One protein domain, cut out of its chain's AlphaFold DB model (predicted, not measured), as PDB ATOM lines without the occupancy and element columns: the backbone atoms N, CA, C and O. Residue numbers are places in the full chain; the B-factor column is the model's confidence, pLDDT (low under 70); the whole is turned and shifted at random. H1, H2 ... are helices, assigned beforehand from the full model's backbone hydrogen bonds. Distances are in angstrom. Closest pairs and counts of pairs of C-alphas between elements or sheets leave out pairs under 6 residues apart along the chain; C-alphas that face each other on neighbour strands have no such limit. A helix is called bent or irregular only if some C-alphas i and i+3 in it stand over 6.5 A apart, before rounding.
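Overview. This is residues 2 to 41 of the 90 residues of an uncharacterized protein of Gammaproteobacteria bacterium (UniProt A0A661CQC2). One long helix, H1, makes most of the length of a rod, and past its last residue, Phe 26, a tight link turns aside into a small head, the short irregular helix H2, set crosswise to H1. Residues 2 to 23 stand free, of which 3 to 23 belong to H1. The printed part has 40 residues, with two named helices in the order H1, H2 and no named strand; the class is all helix. The whole is extended, with a radius of gyration of the C-alphas of 14.9 A, and the C-alphas span 45 by 16 by 12 A.

Along the chain. H1 holds residues 3 to 26 and is 34.8 A long from first to last C-alpha. It begins with C-alpha 3 at (223.669, 134.595, 244.649) and ends with C-alpha 26 at (211.782, 165.793, 234.670). H2 holds residues 31 to 39, Asp 31 to Arg 39, and is 12.1 A long from first to last C-alpha. Its last C-alpha, that of Arg 39, is at (204.717, 172.213, 245.943).

Arrangement. H1 and H2 are apart, with no C-alpha of the one within 8 A of the other. A tight link of 4 residues, 27 to 30, joins them. H2 is irregular: C-alphas 35 and 38 are 8.0 A apart, and its line is a rough one. In H1 every O i to N i+4 pair is within hydrogen-bond range; in H2 it is 3 of 5.

Size, cuts and confidence. The two C-alphas farthest apart are those of Ser 2 and Thr 32, at 44.5 A. From the first to the last printed C-alpha, Ser 2 to Phe 41, it is 38.8 A. The printed part has no cut, and it has no long link. The mean pLDDT of the printed part is 90.5, with 95 for H1 and 84 for H2, and no printed residue is under 70.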
ATOM      1  N   SER A   2     224.477 134.271 249.445       94.56
ATOM      2  CA  SER A   2     223.755 133.598 248.360       94.56
ATOM      3  C   SER A   2     223.704 134.495 247.121       94.56
ATOM      4  O   SER A   2     223.528 135.711 247.244       94.56
ATOM      5  N   ILE A   3     223.815 133.896 245.933       95.56
ATOM      6  CA  ILE A   3     223.669 134.595 244.649       95.56
ATOM      7  C   ILE A   3     222.322 135.330 244.553       95.56
ATOM      8  O   ILE A   3     222.248 136.430 244.012       95.56
ATOM      9  N   ILE A   4     221.279 134.775 245.179       96.31
ATOM     10  CA  ILE A   4     219.922 135.338 245.218       96.31
ATOM     11  C   ILE A   4     219.906 136.685 245.960       96.31
ATOM     12  O   ILE A   4     219.245 137.629 245.525       96.31
ATOM     13  N   THR A   5     220.659 136.801 247.059       96.00
ATOM     14  CA  THR A   5     220.733 138.033 247.859       96.00
ATOM     15  C   THR A   5     221.401 139.155 247.075       96.00
ATOM     16  O   THR A   5     220.886 140.267 247.039       96.00
ATOM     17  N   ILE A   6     222.522 138.850 246.417       96.44
ATOM     18  CA  ILE A   6     223.261 139.822 245.602       96.44
ATOM     19  C   ILE A   6     222.389 140.282 244.435       96.44
ATOM     20  O   ILE A   6     222.267 141.477 244.192       96.44
ATOM     21  N   PHE A   7     221.732 139.344 243.752       97.25
ATOM     22  CA  PHE A   7     220.855 139.652 242.628       97.25
ATOM     23  C   PHE A   7     219.691 140.571 243.026       97.25
ATOM     24  O   PHE A   7     219.471 141.600 242.390       97.25
ATOM     25  N   THR A   8     218.991 140.249 244.118       96.88
ATOM     26  CA  THR A   8     217.854 141.048 244.608       96.88
ATOM     27  C   THR A   8     218.292 142.449 245.037       96.88
ATOM     28  O   THR A   8     217.639 143.435 244.698       96.88
ATOM     29  N   PHE A   9     219.421 142.551 245.742       96.56
ATOM     30  CA  PHE A   9     219.975 143.833 246.171       96.56
ATOM     31  C   PHE A   9     220.390 144.709 244.981       96.56
ATOM     32  O   PHE A   9     220.032 145.884 244.925       96.56
ATOM     33  N   SER A  10     221.083 144.129 243.998       97.50
ATOM     34  CA  SER A  10     221.486 144.840 242.783       97.50
ATOM     35  C   SER A  10     220.283 145.344 241.988       97.50
ATOM     36  O   SER A  10     220.282 146.496 241.565       97.50
ATOM     37  N   ILE A  11     219.232 144.531 241.828       97.88
ATOM     38  CA  ILE A  11     217.988 144.961 241.169       97.88
ATOM     39  C   ILE A  11     217.359 146.141 241.902       97.88
ATOM     40  O   ILE A  11     216.998 147.132 241.268       97.88
ATOM     41  N   PHE A  12     217.248 146.055 243.228       97.19
ATOM     42  CA  PHE A  12     216.683 147.132 244.031       97.19
ATOM     43  C   PHE A  12     217.454 148.446 243.837       97.19
ATOM     44  O   PHE A  12     216.841 149.486 243.596       97.19
ATOM     45  N   LEU A  13     218.792 148.397 243.858       97.12
ATOM     46  CA  LEU A  13     219.623 149.578 243.620       97.12
ATOM     47  C   LEU A  13     219.454 150.147 242.210       97.12
ATOM     48  O   LEU A  13     219.327 151.360 242.061       97.12
ATOM     49  N   VAL A  14     219.422 149.297 241.181       98.06
ATOM     50  CA  VAL A  14     219.223 149.743 239.793       98.06
ATOM     51  C   VAL A  14     217.879 150.453 239.641       98.06
ATOM     52  O   VAL A  14     217.830 151.532 239.056       98.06
ATOM     53  N   ILE A  15     216.804 149.898 240.208       98.06
ATOM     54  CA  ILE A  15     215.477 150.529 240.190       98.06
ATOM     55  C   ILE A  15     215.511 151.878 240.916       98.06
ATOM     56  O   ILE A  15     215.006 152.870 240.392       98.06
ATOM     57  N   PHE A  16     216.132 151.940 242.095       96.00
ATOM     58  CA  PHE A  16     216.221 153.170 242.879       96.00
ATOM     59  C   PHE A  16     216.970 154.284 242.131       96.00
ATOM     60  O   PHE A  16     216.483 155.412 242.034       96.00
ATOM     61  N   LEU A  17     218.119 153.957 241.532       96.56
ATOM     62  CA  LEU A  17     218.890 154.892 240.710       96.56
ATOM     63  C   LEU A  17     218.124 155.317 239.456       96.56
ATOM     64  O   LEU A  17     218.172 156.486 239.075       96.56
ATOM     65  N   TRP A  18     217.391 154.394 238.831       97.56
ATOM     66  CA  TRP A  18     216.576 154.692 237.658       97.56
ATOM     67  C   TRP A  18     215.468 155.703 237.974       97.56
ATOM     68  O   TRP A  18     215.292 156.667 237.229       97.56
ATOM     69  N   ILE A  19     214.785 155.559 239.115       94.81
ATOM     70  CA  ILE A  19     213.785 156.531 239.589       94.81
ATOM     71  C   ILE A  19     214.432 157.901 239.843       94.81
ATOM     72  O   ILE A  19     213.887 158.920 239.419       94.81
ATOM     73  N   GLY A  20     215.613 157.939 240.470       92.12
ATOM     74  CA  GLY A  20     216.360 159.183 240.686       92.12
ATOM     75  C   GLY A  20     216.764 159.877 239.379       92.12
ATOM     76  O   GLY A  20     216.621 161.091 239.248       92.12
ATOM     77  N   ALA A  21     217.199 159.110 238.376       94.81
ATOM     78  CA  ALA A  21     217.539 159.636 237.057       94.81
ATOM     79  C   ALA A  21     216.312 160.183 236.309       94.81
ATOM     80  O   ALA A  21     216.401 161.223 235.654       94.81
ATOM     81  N   LEU A  22     215.154 159.520 236.426       93.00
ATOM     82  CA  LEU A  22     213.892 160.036 235.892       93.00
ATOM     83  C   LEU A  22     213.517 161.356 236.570       93.00
ATOM     84  O   LEU A  22     213.233 162.326 235.873       93.00
ATOM     85  N   ALA A  23     213.589 161.429 237.902       89.62
ATOM     86  CA  ALA A  23     213.315 162.661 238.639       89.62
ATOM     87  C   ALA A  23     214.223 163.819 238.188       89.62
ATOM     88  O   ALA A  23     213.736 164.921 237.954       89.62
ATOM     89  N   ALA A  24     215.517 163.558 237.975       88.31
ATOM     90  CA  ALA A  24     216.452 164.556 237.457       88.31
ATOM     91  C   ALA A  24     216.109 165.005 236.025       88.31
ATOM     92  O   ALA A  24     216.222 166.186 235.711       88.31
ATOM     93  N   ARG A  25     215.655 164.084 235.162       88.12
ATOM     94  CA  ARG A  25     215.258 164.392 233.778       88.12
ATOM     95  C   ARG A  25     213.982 165.235 233.694       88.12
ATOM     96  O   ARG A  25     213.841 166.010 232.753       88.12
ATOM     97  N   PHE A  26     213.049 165.053 234.626       84.38
ATOM     98  CA  PHE A  26     211.782 165.793 234.670       84.38
ATOM     99  C   PHE A  26     211.852 167.084 235.499       84.38
ATOM    100  O   PHE A  26     210.864 167.814 235.550       84.38
ATOM    101  N   SER A  27     212.989 167.373 236.138       83.69
ATOM    102  CA  SER A  27     213.167 168.589 236.930       83.69
ATOM    103  C   SER A  27     213.283 169.836 236.047       83.69
ATOM    104  O   SER A  27     213.826 169.816 234.946       83.69
ATOM    105  N   THR A  28     212.783 170.949 236.570       79.06
ATOM    106  CA  THR A  28     212.700 172.265 235.924       79.06
ATOM    107  C   THR A  28     213.935 173.138 236.205       79.06
ATOM    108  O   THR A  28     213.931 174.330 235.905       79.06
ATOM    109  N   HIS A  29     214.985 172.571 236.820       81.38
ATOM    110  CA  HIS A  29     216.277 173.216 237.123       81.38
ATOM    111  C   HIS A  29     216.186 174.582 237.830       81.38
ATOM    112  O   HIS A  29     217.055 175.434 237.673       81.38
ATOM    113  N   THR A  30     215.127 174.799 238.607       86.00
ATOM    114  CA  THR A  30     214.910 176.028 239.379       86.00
ATOM    115  C   THR A  30     215.047 175.715 240.866       86.00
ATOM    116  O   THR A  30     214.646 174.635 241.302       86.00
ATOM    117  N   ASP A  31     215.540 176.661 241.665       83.62
ATOM    118  CA  ASP A  31     215.697 176.485 243.118       83.62
ATOM    119  C   ASP A  31     214.381 176.095 243.806       83.62
ATOM    120  O   ASP A  31     214.357 175.273 244.717       83.62
ATOM    121  N   THR A  32     213.254 176.630 243.333       84.56
ATOM    122  CA  THR A  32     211.919 176.291 243.843       84.56
ATOM    123  C   THR A  32     211.507 174.857 243.520       84.56
ATOM    124  O   THR A  32     210.792 174.234 244.298       84.56
ATOM    125  N   ASP A  33     211.941 174.310 242.389       84.00
ATOM    126  CA  ASP A  33     211.664 172.919 242.031       84.00
ATOM    127  C   ASP A  33     212.544 171.967 242.849       84.00
ATOM    128  O   ASP A  33     212.050 171.005 243.430       84.00
ATOM    129  N   TYR A  34     213.827 172.298 243.003       85.38
ATOM    130  CA  TYR A  34     214.766 171.483 243.769       85.38
ATOM    131  C   TYR A  34     214.473 171.480 245.279       85.38
ATOM    132  O   TYR A  34     214.509 170.429 245.914       85.38
ATOM    133  N   LEU A  35     214.156 172.643 245.862       85.69
ATOM    134  CA  LEU A  35     213.946 172.785 247.307       85.69
ATOM    135  C   LEU A  35     212.503 172.508 247.742       85.69
ATOM    136  O   LEU A  35     212.285 171.997 248.839       85.69
ATOM    137  N   LEU A  36     211.510 172.872 246.922       84.44
ATOM    138  CA  LEU A  36     210.089 172.774 247.289       84.44
ATOM    139  C   LEU A  36     209.324 171.737 246.458       84.44
ATOM    140  O   LEU A  36     208.132 171.543 246.709       84.44
ATOM    141  N   GLY A  37     209.942 171.109 245.450       82.06
ATOM    142  CA  GLY A  37     209.239 170.189 244.549       82.06
ATOM    143  C   GLY A  37     208.092 170.858 243.797       82.06
ATOM    144  O   GLY A  37     207.039 170.247 243.596       82.06
ATOM    145  N   ASN A  38     208.223 172.167 243.546       82.75
ATOM    146  CA  ASN A  38     207.169 173.039 243.026       82.75
ATOM    147  C   ASN A  38     205.845 172.980 243.828       82.75
ATOM    148  O   ASN A  38     204.779 173.291 243.303       82.75
ATOM    149  N   ARG A  39     205.890 172.523 245.095       82.62
ATOM    150  CA  ARG A  39     204.717 172.213 245.943       82.62
ATOM    151  C   ARG A  39     203.686 171.296 245.265       82.62
ATOM    152  O   ARG A  39     202.515 171.299 245.629       82.62
ATOM    153  N   SER A  40     204.131 170.512 244.285       82.19
ATOM    154  CA  SER A  40     203.287 169.643 243.462       82.19
ATOM    155  C   SER A  40     202.967 168.317 244.165       82.19
ATOM    156  O   SER A  40     201.954 167.670 243.897       82.19
ATOM    157  N   PHE A  41     203.810 167.909 245.118       83.38
ATOM    158  CA  PHE A  41     203.623 166.669 245.862       83.38
ATOM    159  C   PHE A  41     202.429 166.760 246.823       83.38
ATOM    160  O   PHE A  41     202.349 167.642 247.674       83.38
TER     161      PHE A  41